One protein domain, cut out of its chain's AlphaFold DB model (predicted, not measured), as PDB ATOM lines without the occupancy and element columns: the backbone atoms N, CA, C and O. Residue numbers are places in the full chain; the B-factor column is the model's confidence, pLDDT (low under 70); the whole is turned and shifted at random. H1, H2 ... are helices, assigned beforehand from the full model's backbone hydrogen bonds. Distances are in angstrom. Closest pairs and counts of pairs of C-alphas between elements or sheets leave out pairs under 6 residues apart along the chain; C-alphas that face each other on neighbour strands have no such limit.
ATOM      1  N   GLU A   4     165.123 191.705 250.578       91.44
ATOM      2  CA  GLU A   4     165.699 193.051 250.646       91.44
ATOM      3  C   GLU A   4     165.165 193.830 251.861       91.44
ATOM      4  O   GLU A   4     165.942 194.402 252.621       91.44
ATOM      5  N   GLU A   5     163.855 193.775 252.125       90.00
ATOM      6  CA  GLU A   5     163.247 194.410 253.306       90.00
ATOM      7  C   GLU A   5     163.756 193.798 254.621       90.00
ATOM      8  O   GLU A   5     164.011 194.518 255.588       90.00
ATOM      9  N   ARG A   6     163.951 192.470 254.661       90.69
ATOM     10  CA  ARG A   6     164.585 191.784 255.800       90.69
ATOM     11  C   ARG A   6     165.998 192.296 256.043       90.69
ATOM     12  O   ARG A   6     166.337 192.608 257.181       90.69
ATOM     13  N   TYR A   7     166.791 192.401 254.982       93.06
ATOM     14  CA  TYR A   7     168.160 192.892 255.061       93.06
ATOM     15  C   TYR A   7     168.226 194.318 255.609       93.06
ATOM     16  O   TYR A   7     168.972 194.586 256.546       93.06
ATOM     17  N   ILE A   8     167.387 195.218 255.087       92.94
ATOM     18  CA  ILE A   8     167.301 196.610 255.549       92.94
ATOM     19  C   ILE A   8     166.941 196.672 257.036       92.94
ATOM     20  O   ILE A   8     167.498 197.479 257.778       92.94
ATOM     21  N   ARG A   9     166.042 195.800 257.504       92.25
ATOM     22  CA  ARG A   9     165.647 195.757 258.915       92.25
ATOM     23  C   ARG A   9     166.782 195.292 259.830       92.25
ATOM     24  O   ARG A   9     166.964 195.874 260.895       92.25
ATOM     25  N   ILE A  10     167.553 194.288 259.409       90.44
ATOM     26  CA  ILE A  10     168.740 193.824 260.146       90.44
ATOM     27  C   ILE A  10     169.815 194.920 260.154       90.44
ATOM     28  O   ILE A  10     170.391 195.200 261.201       90.44
ATOM     29  N   ALA A  11     170.028 195.603 259.026       92.06
ATOM     30  CA  ALA A  11     170.952 196.730 258.938       92.06
ATOM     31  C   ALA A  11     170.562 197.861 259.903       92.06
ATOM     32  O   ALA A  11     171.401 198.368 260.641       92.06
ATOM     33  N   GLY A  12     169.275 198.210 259.963       92.12
ATOM     34  CA  GLY A  12     168.770 199.197 260.919       92.12
ATOM     35  C   GLY A  12     169.000 198.788 262.376       92.12
ATOM     36  O   GLY A  12     169.381 199.620 263.197       92.12
ATOM     37  N   PHE A  13     168.825 197.504 262.696       88.31
ATOM     38  CA  PHE A  13     169.130 196.971 264.024       88.31
ATOM     39  C   PHE A  13     170.621 197.074 264.364       88.31
ATOM     40  O   PHE A  13     170.969 197.515 265.456       88.31
ATOM     41  N   TYR A  14     171.498 196.735 263.420       89.69
ATOM     42  CA  TYR A  14     172.944 196.851 263.588       89.69
ATOM     43  C   TYR A  14     173.390 198.292 263.883       89.69
ATOM     44  O   TYR A  14     174.161 198.530 264.811       89.69
ATOM     45  N   GLU A  15     172.859 199.282 263.161       90.25
ATOM     46  CA  GLU A  15     173.171 200.696 263.428       90.25
ATOM     47  C   GLU A  15     172.629 201.166 264.794       90.25
ATOM     48  O   GLU A  15     173.279 201.951 265.495       90.25
ATOM     49  N   ALA A  16     171.465 200.659 265.214       85.44
ATOM     50  CA  ALA A  16     170.918 200.930 266.542       85.44
ATOM     51  C   ALA A  16     171.801 200.339 267.655       85.44
ATOM     52  O   ALA A  16     172.066 201.024 268.646       85.44
ATOM     53  N   LEU A  17     172.317 199.117 267.470       83.25
ATOM     54  CA  LEU A  17     173.282 198.500 268.385       83.25
ATOM     55  C   LEU A  17     174.554 199.344 268.506       83.25
ATOM     56  O   LEU A  17     174.911 199.734 269.615       83.25
ATOM     57  N   LYS A  18     175.158 199.745 267.378       81.25
ATOM     58  CA  LYS A  18     176.357 200.607 267.370       81.25
ATOM     59  C   LYS A  18     176.134 201.912 268.130       81.25
ATOM     60  O   LYS A  18     177.016 202.366 268.862       81.25
ATOM     61  N   THR A  19     174.956 202.513 267.965       80.94
ATOM     62  CA  THR A  19     174.568 203.749 268.659       80.94
ATOM     63  C   THR A  19     174.444 203.526 270.165       80.94
ATOM     64  O   THR A  19     174.991 204.302 270.951       80.94
ATOM     65  N   LEU A  20     173.782 202.445 270.580       75.69
ATOM     66  CA  LEU A  20     173.651 202.077 271.987       75.69
ATOM     67  C   LEU A  20     175.022 201.803 272.618       75.69
ATOM     68  O   LEU A  20     175.341 202.362 273.667       75.69
ATOM     69  N   SER A  21     175.872 201.023 271.953       72.81
ATOM     70  CA  SER A  21     177.233 200.745 272.412       72.81
ATOM     71  C   SER A  21     178.097 202.002 272.463       72.81
ATOM     72  O   SER A  21     178.913 202.153 273.369       72.81
ATOM     73  N   ALA A  22     177.926 202.956 271.543       68.00
ATOM     74  CA  ALA A  22     178.554 204.276 271.648       68.00
ATOM     75  C   ALA A  22     178.104 205.038 272.903       68.00
ATOM     76  O   ALA A  22     178.952 205.534 273.642       68.00
ATOM     77  N   ALA A  23     176.802 205.077 273.189       67.50
ATOM     78  CA  ALA A  23     176.271 205.757 274.369       67.50
ATOM     79  C   ALA A  23     176.767 205.129 275.683       67.50
ATOM     80  O   ALA A  23     177.182 205.849 276.593       67.50
ATOM     81  N   ILE A  24     176.791 203.793 275.766       63.59
ATOM     82  CA  ILE A  24     177.292 203.069 276.943       63.59
ATOM     83  C   ILE A  24     178.779 203.376 277.172       63.59
ATOM     84  O   ILE A  24     179.174 203.637 278.309       63.59
ATOM     85  N   ARG A  25     179.598 203.414 276.111       63.00
ATOM     86  CA  ARG A  25     181.020 203.788 276.204       63.00
ATOM     87  C   ARG A  25     181.207 205.170 276.816       63.00
ATOM     88  O   ARG A  25     182.010 205.318 277.734       63.00
ATOM     89  N   THR A  26     180.447 206.158 276.347       61.50
ATOM     90  CA  THR A  26     180.507 207.527 276.870       61.50
ATOM     91  C   THR A  26     180.115 207.584 278.346       61.50
ATOM     92  O   THR A  26     180.810 208.217 279.135       61.50
ATOM     93  N   GLN A  27     179.046 206.888 278.749       59.69
ATOM     94  CA  GLN A  27     178.599 206.878 280.147       59.69
ATOM     95  C   GLN A  27     179.557 206.146 281.090       59.69
ATOM     96  O   GLN A  27     179.708 206.554 282.238       59.69
ATOM     97  N   LYS A  28     180.222 205.082 280.628       60.44
ATOM     98  CA  LYS A  28     181.165 204.301 281.443       60.44
ATOM     99  C   LYS A  28     182.613 204.808 281.378       60.44
ATOM    100  O   LYS A  28     183.529 204.054 281.683       60.44
ATOM    101  N   GLY A  29     182.839 206.060 280.979       58.00
ATOM    102  CA  GLY A  29     184.171 206.676 281.026       58.00
ATOM    103  C   GLY A  29     185.135 206.217 279.927       58.00
ATOM    104  O   GLY A  29     186.341 206.228 280.134       58.00
ATOM    105  N   GLY A  30     184.629 205.814 278.758       53.34
ATOM    106  CA  GLY A  30     185.471 205.543 277.588       53.34
ATOM    107  C   GLY A  30     186.076 204.141 277.528       53.34
ATOM    108  O   GLY A  30     187.009 203.935 276.758       53.34
ATOM    109  N   ILE A  31     185.539 203.172 278.284       53.56
ATOM    110  CA  ILE A  31     185.909 201.751 278.148       53.56
ATOM    111  C   ILE A  31     185.887 201.372 276.661       53.56
ATOM    112  O   ILE A  31     184.872 201.568 275.985       53.56
ATOM    113  N   ALA A  32     187.002 200.842 276.150       54.12
ATOM    114  CA  ALA A  32     187.133 200.493 274.741       54.12
ATOM    115  C   ALA A  32     186.031 199.505 274.318       54.12
ATOM    116  O   ALA A  32     185.636 198.626 275.090       54.12
ATOM    117  N   ALA A  33     185.528 199.646 273.083       50.44
ATOM    118  CA  ALA A  33     184.432 198.824 272.540       50.44
ATOM    119  C   ALA A  33     184.715 197.311 272.616       50.44
ATOM    120  O   ALA A  33     183.791 196.506 272.587       50.44
ATOM    121  N   GLU A  34     185.996 196.962 272.735       47.44
ATOM    122  CA  GLU A  34     186.600 195.640 272.950       47.44
ATOM    123  C   GLU A  34     185.991 194.846 274.096       47.44
ATOM    124  O   GLU A  34     185.952 193.622 274.023       47.44
ATOM    125  N   ASN A  35     185.439 195.535 275.091       49.00
ATOM    126  CA  ASN A  35     185.154 194.961 276.405       49.00
ATOM    127  C   ASN A  35     183.668 194.932 276.736       49.00
ATOM    128  O   ASN A  35     183.278 194.879 277.899       49.00
ATOM    129  N   TYR A  36     182.810 195.013 275.728       55.53
ATOM    130  CA  TYR A  36     181.382 194.839 275.927       55.53
ATOM    131  C   TYR A  36     180.961 193.480 275.391       55.53
ATOM    132  O   TYR A  36     181.317 193.107 274.279       55.53
ATOM    133  N   THR A  37     180.107 192.774 276.135       48.94
ATOM    134  CA  THR A  37     179.350 191.610 275.638       48.94
ATOM    135  C   THR A  37     178.614 191.937 274.327       48.94
ATOM    136  O   THR A  37     178.385 191.060 273.501       48.94
ATOM    137  N   GLY A  38     178.307 193.223 274.105       51.19
ATOM    138  CA  GLY A  38     177.762 193.753 272.857       51.19
ATOM    139  C   GLY A  38     178.681 193.616 271.644       51.19
ATOM    140  O   GLY A  38     178.168 193.632 270.539       51.19
ATOM    141  N   ARG A  39     179.996 193.411 271.802       55.56
ATOM    142  CA  ARG A  39     180.912 193.193 270.674       55.56
ATOM    143  C   ARG A  39     180.711 191.843 270.009       55.56
ATOM    144  O   ARG A  39     180.759 191.781 268.790       55.56
ATOM    145  N   PHE A  40     180.450 190.802 270.801       56.97
ATOM    146  CA  PHE A  40     180.090 189.488 270.270       56.97
ATOM    147  C   PHE A  40     178.776 189.598 269.501       56.97
ATOM    148  O   PHE A  40     178.728 189.293 268.321       56.97
ATOM    149  N   PHE A  41     177.760 190.212 270.110       69.25
ATOM    150  CA  PHE A  41     176.461 190.360 269.461       69.25
ATOM    151  C   PHE A  41     176.477 191.304 268.237       69.25
ATOM    152  O   PHE A  41     175.816 191.035 267.241       69.25
ATOM    153  N   GLU A  42     177.246 192.397 268.259       76.75
ATOM    154  CA  GLU A  42     177.446 193.281 267.100       76.75
ATOM    155  C   GLU A  42     178.247 192.605 265.987       76.75
ATOM    156  O   GLU A  42     177.912 192.786 264.816       76.75
ATOM    157  N   ALA A  43     179.284 191.836 266.332       77.31
ATOM    158  CA  ALA A  43     180.063 191.065 265.370       77.31
ATOM    159  C   ALA A  43     179.207 189.971 264.720       77.31
ATOM    160  O   ALA A  43     179.212 189.873 263.497       77.31
ATOM    161  N   ASP A  44     178.397 189.249 265.497       80.50
ATOM    162  CA  ASP A  44     177.468 188.228 264.998       80.50
ATOM    163  C   ASP A  44     176.433 188.838 264.038       80.50
ATOM    164  O   ASP A  44     176.130 188.289 262.975       80.50
ATOM    165  N   VAL A  45     175.892 190.015 264.376       86.19
ATOM    166  CA  VAL A  45     174.948 190.733 263.504       86.19
ATOM    167  C   VAL A  45     175.644 191.235 262.232       86.19
ATOM    168  O   VAL A  45     175.051 191.172 261.152       86.19
ATOM    169  N   LEU A  46     176.892 191.703 262.321       87.75
ATOM    170  CA  LEU A  46     177.684 192.114 261.159       87.75
ATOM    171  C   LEU A  46     178.044 190.925 260.254       87.75
ATOM    172  O   LEU A  46     177.948 191.040 259.031       87.75
ATOM    173  N   GLU A  47     178.403 189.777 260.826       86.75
ATOM    174  CA  GLU A  47     178.631 188.531 260.092       86.75
ATOM    175  C   GLU A  47     177.344 188.074 259.394       86.75
ATOM    176  O   GLU A  47     177.359 187.755 258.202       86.75
ATOM    177  N   MET A  48     176.203 188.133 260.090       87.56
ATOM    178  CA  MET A  48     174.893 187.848 259.506       87.56
ATOM    179  C   MET A  48     174.589 188.784 258.330       87.56
ATOM    180  O   MET A  48     174.101 188.324 257.295       87.56
ATOM    181  N   LEU A  49     174.890 190.081 258.450       91.75
ATOM    182  CA  LEU A  49     174.760 191.047 257.355       91.75
ATOM    183  C   LEU A  49     175.675 190.697 256.179       91.75
ATOM    184  O   LEU A  49     175.208 190.693 255.042       91.75
ATOM    185  N   ASN A  50     176.938 190.343 256.424       91.75
ATOM    186  CA  ASN A  50     177.859 189.920 255.369       91.75
ATOM    187  C   ASN A  50     177.317 188.684 254.624       91.75
ATOM    188  O   ASN A  50     177.110 188.726 253.409       91.75
ATOM    189  N   ALA A  51     176.999 187.615 255.360       89.69
ATOM    190  CA  ALA A  51     176.545 186.344 254.799       89.69
ATOM    191  C   ALA A  51     175.179 186.442 254.098       89.69
ATOM    192  O   ALA A  51     174.926 185.745 253.110       89.69
ATOM    193  N   TYR A  52     174.268 187.286 254.596       92.25
ATOM    194  CA  TYR A  52     172.988 187.527 253.930       92.25
ATOM    195  C   TYR A  52     173.187 188.405 252.682       92.25
ATOM    196  O   TYR A  52     172.624 188.112 251.626       92.25
ATOM    197  N   GLY A  53     174.039 189.430 252.763       91.38
ATOM    198  CA  GLY A  53     174.366 190.324 251.653       91.38
ATOM    199  C   GLY A  53     174.953 189.595 250.444       91.38
ATOM    200  O   GLY A  53     174.543 189.866 249.318       91.38
ATOM    201  N   GLU A  54     175.826 188.608 250.660       91.19
ATOM    202  CA  GLU A  54     176.403 187.764 249.597       91.19
ATOM    203  C   GLU A  54     175.357 186.960 248.811       91.19
ATOM    204  O   GLU A  54     175.528 186.689 247.622       91.19
ATOM    205  N   LYS A  55     174.254 186.584 249.466       90.56
ATOM    206  CA  LYS A  55     173.169 185.787 248.869       90.56
ATOM    207  C   LYS A  55     172.112 186.656 248.187       90.56
ATOM    208  O   LYS A  55     171.266 186.139 247.454       90.56
ATOM    209  N   LEU A  56     172.123 187.961 248.445       91.06
ATOM    210  CA  LEU A  56     171.175 188.907 247.878       91.06
ATOM    211  C   LEU A  56     171.582 189.295 246.455       91.06
ATOM    212  O   LEU A  56     172.738 189.582 246.162       91.06
ATOM    213  N   LYS A  57     170.588 189.359 245.565       90.06
ATOM    214  CA  LYS A  57     170.709 189.960 244.230       90.06
ATOM    215  C   LYS A  57     169.964 191.296 244.238       90.06
ATOM    216  O   LYS A  57     168.831 191.344 243.765       90.06
ATOM    217  N   PRO A  58     170.551 192.346 244.837       86.06
ATOM    218  CA  PRO A  58     169.862 193.609 245.053       86.06
ATOM    219  C   PRO A  58     169.468 194.266 243.730       86.06
ATOM    220  O   PRO A  58     170.282 194.399 242.808       86.06
ATOM    221  N   SER A  59     168.219 194.708 243.666       84.62
ATOM    222  CA  SER A  59     167.655 195.435 242.529       84.62
ATOM    223  C   SER A  59     168.077 196.914 242.517       84.62
ATOM    224  O   SER A  59     168.397 197.451 241.457       84.62
ATOM    225  N   ASP A  60     168.188 197.539 243.695       90.69
ATOM    226  CA  ASP A  60     168.547 198.953 243.886       90.69
ATOM    227  C   ASP A  60     170.056 199.165 244.154       90.69
ATOM    228  O   ASP A  60     170.715 198.423 244.892       90.69
ATOM    229  N   ALA A  61     170.609 200.236 243.580       92.31
ATOM    230  CA  ALA A  61     171.964 200.724 243.815       92.31
ATOM    231  C   ALA A  61     172.225 201.103 245.282       92.31
ATOM    232  O   ALA A  61     173.328 200.866 245.780       92.31
ATOM    233  N   LYS A  62     171.232 201.643 246.001       92.31
ATOM    234  CA  LYS A  62     171.397 201.980 247.429       92.31
ATOM    235  C   LYS A  62     171.652 200.735 248.271       92.31
ATOM    236  O   LYS A  62     172.561 200.724 249.097       92.31
ATOM    237  N   LEU A  63     170.893 199.670 248.020       93.12
ATOM    238  CA  LEU A  63     171.064 198.400 248.720       93.12
ATOM    239  C   LEU A  63     172.407 197.742 248.372       93.12
ATOM    240  O   LEU A  63     173.078 197.229 249.263       93.12
ATOM    241  N   LYS A  64     172.855 197.833 247.111       94.81
ATOM    242  CA  LYS A  64     174.207 197.399 246.702       94.81
ATOM    243  C   LYS A  64     175.304 198.112 247.488       94.81
ATOM    244  O   LYS A  64     176.225 197.463 247.980       94.81
ATOM    245  N   ALA A  65     175.210 199.434 247.613       95.00
ATOM    246  CA  ALA A  65     176.178 200.222 248.371       95.00
ATOM    247  C   ALA A  65     176.175 199.842 249.861       95.00
ATOM    248  O   ALA A  65     177.239 199.700 250.461       95.00
ATOM    249  N   LEU A  66     174.990 199.614 250.433       94.19
ATOM    250  CA  LEU A  66     174.834 199.185 251.820       94.19
ATOM    251  C   LEU A  66     175.439 197.795 252.075       94.19
ATOM    252  O   LEU A  66     176.135 197.607 253.068       94.19
ATOM    253  N   ILE A  67     175.225 196.835 251.170       95.50
ATOM    254  CA  ILE A  67     175.864 195.511 251.236       95.50
ATOM    255  C   ILE A  67     177.385 195.656 251.208       95.50
ATOM    256  O   ILE A  67     178.066 195.152 252.096       95.50
ATOM    257  N   LYS A  68     177.917 196.425 250.252       95.69
ATOM    258  CA  LYS A  68     179.362 196.640 250.129       95.69
ATOM    259  C   LYS A  68     179.973 197.295 251.375       95.69
ATOM    260  O   LYS A  68     181.076 196.924 251.769       95.69
ATOM    261  N   LYS A  69     179.263 198.239 252.005       94.38
ATOM    262  CA  LYS A  69     179.667 198.856 253.280       94.38
ATOM    263  C   LYS A  69     179.879 197.784 254.352       94.38
ATOM    264  O   LYS A  69     180.970 197.705 254.904       94.38
ATOM    265  N   TYR A  70     178.874 196.949 254.614       93.00
ATOM    266  CA  TYR A  70     178.965 195.946 255.680       93.00
ATOM    267  C   TYR A  70     179.952 194.822 255.371       93.00
ATOM    268  O   TYR A  70     180.636 194.365 256.278       93.00
ATOM    269  N   GLN A  71     180.117 194.444 254.100       92.38
ATOM    270  CA  GLN A  71     181.192 193.533 253.696       92.38
ATOM    271  C   GLN A  71     182.571 194.121 254.020       92.38
ATOM    272  O   GLN A  71     183.425 193.437 254.576       92.38
ATOM    273  N   SER A  72     182.786 195.406 253.722       89.12
ATOM    274  CA  SER A  72     184.042 196.086 254.047       89.12
ATOM    275  C   SER A  72     184.265 196.214 255.555       89.12
ATOM    276  O   SER A  72     185.389 196.017 256.007       89.12
ATOM    277  N   GLU A  73     183.221 196.539 256.327       85.50
ATOM    278  CA  GLU A  73     183.295 196.580 257.794       85.50
ATOM    279  C   GLU A  73     183.663 195.199 258.351       85.50
ATOM    280  O   GLU A  73     184.596 195.103 259.143       85.50
ATOM    281  N   PHE A  74     183.013 194.130 257.876       86.38
ATOM    282  CA  PHE A  74     183.299 192.755 258.290       86.38
ATOM    283  C   PHE A  74     184.748 192.353 257.995       86.38
ATOM    284  O   PHE A  74     185.439 191.861 258.883       86.38
ATOM    285  N   GLN A  75     185.257 192.624 256.788       83.38
ATOM    286  CA  GLN A  75     186.653 192.316 256.450       83.38
ATOM    287  C   GLN A  75     187.663 193.032 257.356       83.38
ATOM    288  O   GLN A  75     188.728 192.480 257.612       83.38
ATOM    289  N   GLY A  76     187.337 194.231 257.849       76.69
ATOM    290  CA  GLY A  76     188.198 194.978 258.765       76.69
ATOM    291  C   GLY A  76     188.218 194.439 260.197       76.69
ATOM    292  O   GLY A  76     189.126 194.782 260.951       76.69
ATOM    293  N   VAL A  77     187.234 193.619 260.586       73.94
ATOM    294  CA  VAL A  77     187.061 193.172 261.980       73.94
ATOM    295  C   VAL A  77     187.035 191.655 262.169       73.94
ATOM    296  O   VAL A  77     187.141 191.207 263.304       73.94
ATOM    297  N   LYS A  78     186.928 190.860 261.095       72.44
ATOM    298  CA  LYS A  78     186.780 189.391 261.145       72.44
ATOM    299  C   LYS A  78     187.896 188.656 261.904       72.44
ATOM    300  O   LYS A  78     187.651 187.587 262.444       72.44
ATOM    301  N   ASP A  79     189.097 189.233 261.945       69.12
ATOM    302  CA  ASP A  79     190.279 188.637 262.581       69.12
ATOM    303  C   ASP A  79     190.567 189.249 263.969       69.12
ATOM    304  O   ASP A  79     191.564 188.916 264.612       69.12
ATOM    305  N   LEU A  80     189.715 190.165 264.450       63.56
ATOM    306  CA  LEU A  80     189.854 190.753 265.780       63.56
ATOM    307  C   LEU A  80     189.399 189.745 266.837       63.56
ATOM    308  O   LEU A  80     188.209 189.572 267.086       63.56
ATOM    309  N   VAL A  81     190.361 189.103 267.492       51.94
ATOM    310  CA  VAL A  81     190.110 188.216 268.633       51.94
ATOM    311  C   VAL A  81     189.959 189.063 269.898       51.94
ATOM    312  O   VAL A  81     190.803 189.915 270.183       51.94
ATOM    313  N   THR A  82     188.892 188.860 270.672       48.66
ATOM    314  CA  THR A  82     188.777 189.468 272.003       48.66
ATOM    315  C   THR A  82     189.780 188.806 272.963       48.66
ATOM    316  O   THR A  82     189.916 187.582 272.949       48.66
ATOM    317  N   PRO A  83     190.496 189.569 273.816       43.97
ATOM    318  CA  PRO A  83     191.533 189.020 274.701       43.97
ATOM    319  C   PRO A  83     191.046 188.004 275.746       43.97
ATOM    320  O   PRO A  83     191.864 187.317 276.355       43.97
ATOM    321  N   SER A  84     189.738 187.879 275.984       44.59
ATOM    322  CA  SER A  84     189.189 186.874 276.888       44.59
ATOM    323  C   SER A  84     187.853 186.336 276.370       44.59
ATOM    324  O   SER A  84     186.900 187.069 276.127       44.59
ATOM    325  N   ASN A  85     187.747 185.010 276.278       46.69
ATOM    326  CA  ASN A  85     186.478 184.299 276.075       46.69
ATOM    327  C   ASN A  85     185.577 184.326 277.335       46.69
ATOM    328  O   ASN A  85     184.696 183.482 277.478       46.69
ATOM    329  N   LYS A  86     185.812 185.251 278.277       39.97
ATOM    330  CA  LYS A  86     184.986 185.436 279.474       39.97
ATOM    331  C   LYS A  86     184.079 186.652 279.273       39.97
ATOM    332  O   LYS A  86     184.584 187.727 278.946       39.97
ATOM    333  N   PRO A  87     182.761 186.529 279.488       47.03
ATOM    334  CA  PRO A  87     181.877 187.682 279.513       47.03
ATOM    335  C   PRO A  87     182.349 188.715 280.547       47.03
ATOM    336  O   PRO A  87     182.658 188.368 281.681       47.03
ATOM    337  N   VAL A  88     182.359 190.004 280.197       44.19
ATOM    338  CA  VAL A  88     182.891 191.064 281.085       44.19
ATOM    339  C   VAL A  88     182.119 191.210 282.402       44.19
ATOM    340  O   VAL A  88     182.676 191.654 283.397       44.19
ATOM    341  N   HIS A  89     180.858 190.774 282.453       48.44
ATOM    342  CA  HIS A  89     180.090 190.733 283.702       48.44
ATOM    343  C   HIS A  89     180.560 189.641 284.683       48.44
ATOM    344  O   HIS A  89     180.134 189.644 285.833       48.44
ATOM    345  N   GLU A  90     181.432 188.734 284.238       41.59
ATOM    346  CA  GLU A  90     182.051 187.676 285.042       41.59
ATOM    347  C   GLU A  90     183.521 187.981 285.387       41.59
ATOM    348  O   GLU A  90     184.194 187.150 285.998       41.59
ATOM    349  N   MET A  91     184.040 189.148 284.988       51.16
ATOM    350  CA  MET A  91     185.409 189.573 285.285       51.16
ATOM    351  C   MET A  91     185.446 190.434 286.549       51.16
ATOM    352  O   MET A  91     184.639 191.346 286.735       51.16
ATOM    353  N   THR A  92     186.421 190.167 287.412       58.66
ATOM    354  CA  THR A  92     186.773 191.052 288.527       58.66
ATOM    355  C   THR A  92     187.382 192.362 288.013       58.66
ATOM    356  O   THR A  92     187.876 192.437 286.885       58.66
ATOM    357  N   LEU A  93     187.370 193.415 288.839       51.00
ATOM    358  CA  LEU A  93     187.936 194.722 288.476       51.00
ATOM    359  C   LEU A  93     189.428 194.630 288.105       51.00
ATOM    360  O   LEU A  93     189.858 195.280 287.157       51.00
ATOM    361  N   GLU A  94     190.190 193.777 288.793       55.47
ATOM    362  CA  GLU A  94     191.612 193.538 288.509       55.47
ATOM    363  C   GLU A  94     191.826 192.793 287.186       55.47
ATOM    364  O   GLU A  94     192.709 193.152 286.406       55.47
ATOM    365  N   GLU A  95     191.005 191.779 286.886       49.47
ATOM    366  CA  GLU A  95     191.042 191.091 285.588       49.47
ATOM    367  C   GLU A  95     190.696 192.050 284.445       49.47
ATOM    368  O   GLU A  95     191.325 192.010 283.387       49.47
ATOM    369  N   PHE A  96     189.724 192.937 284.671       49.69
ATOM    370  CA  PHE A  96     189.341 193.971 283.721       49.69
ATOM    371  C   PHE A  96     190.490 194.960 283.474       49.69
ATOM    372  O   PHE A  96     190.883 195.158 282.331       49.69
ATOM    373  N   GLN A  97     191.087 195.526 284.525       50.38
ATOM    374  CA  GLN A  97     192.212 196.468 284.422       50.38
ATOM    375  C   GLN A  97     193.418 195.863 283.688       50.38
ATOM    376  O   GLN A  97     193.999 196.489 282.800       50.38
ATOM    377  N   ARG A  98     193.728 194.591 283.967       59.69
ATOM    378  CA  ARG A  98     194.851 193.870 283.354       59.69
ATOM    379  C   ARG A  98     194.669 193.601 281.861       59.69
ATOM    380  O   ARG A  98     195.638 193.686 281.116       59.69
ATOM    381  N   VAL A  99     193.452 193.274 281.423       52.97
ATOM    382  CA  VAL A  99     193.132 193.143 279.988       52.97
ATOM    383  C   VAL A  99     193.182 194.504 279.289       52.97
ATOM    384  O   VAL A  99     193.527 194.580 278.113       52.97
ATOM    385  N   MET A 100     192.886 195.574 280.024       44.91
ATOM    386  CA  MET A 100     192.762 196.929 279.501       44.91
ATOM    387  C   MET A 100     194.058 197.743 279.457       44.91
ATOM    388  O   MET A 100     194.050 198.820 278.861       44.91
ATOM    389  N   ASN A 101     195.160 197.256 280.042       50.22
ATOM    390  CA  ASN A 101     196.405 198.023 280.213       50.22
ATOM    391  C   ASN A 101     196.175 199.389 280.911       50.22
ATOM    392  O   ASN A 101     196.760 200.400 280.515       50.22
TER     393      ASN A 101
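Overview. This is residues 4 to 101 of the 102 residues of an uncharacterized protein of Alphaproteobacteria bacterium (UniProt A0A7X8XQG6). A long helical hairpin, H1 and H2, has H3 crossing H2 at a steep angle, and a small helix, H4, sits by itself at one end of the long axis, reached by a long link. The 98 printed residues hold four named helices, in the order H1, H2, H3, H4, and no named strand; the class is all helix. The whole is loose, with a radius of gyration of the C-alphas of 15.7 A, and its C-alphas span 52 by 26 by 18 A.

Arrangement. The longest helix, H1, residues 4 to 27, touches H2, residues 38 to 55; their closest C-alphas, those of Tyr 14 and Val 45, are 6.4 A apart. This hairpin has a shallow tilt of 21 degrees, opposite ways. H2 also touches H3, residues 61 to 77, which meets it with residues 67 to 74 alone; the closest C-alphas, those of Asn 50 and Gln 71, are 5.2 A apart. H2 and H3 run opposite ways at a steep tilt of 48 degrees. H1 and H3 are close but not clearly touching, the closest C-alphas being those of Glu 4 and Leu 63, 7.8 A apart. H4, residues 93 to 100, is apart from H1, H2 and H3. In H1, H3 and H4 every O i to N i+4 pair is within hydrogen-bond range; in H2 it is 13 of 14.

Along the chain. H1 measures 35.0 A from C-alpha 4 at (165.699, 193.051, 250.646) to C-alpha 27. H2 measures 25.7 A from C-alpha 38 to C-alpha 55, and H3 24.8 A from C-alpha 61 at (171.964, 200.724, 243.815) to C-alpha 77. H4 ends with C-alpha 100 at (192.762, 196.929, 279.501), 10.4 A from C-alpha 93.

Size, cuts and confidence. The two C-alphas farthest apart, those of Ser 59 and Glu 94, are 51.9 A apart. The printed part has no cut. The link from H3 to H4 is long, with 15 residues; H1 to H2 is short and H2 to H3 tight. Mean pLDDT of the printed part is 72.9, and residues 22 to 41 and 79 to 101 are under 70.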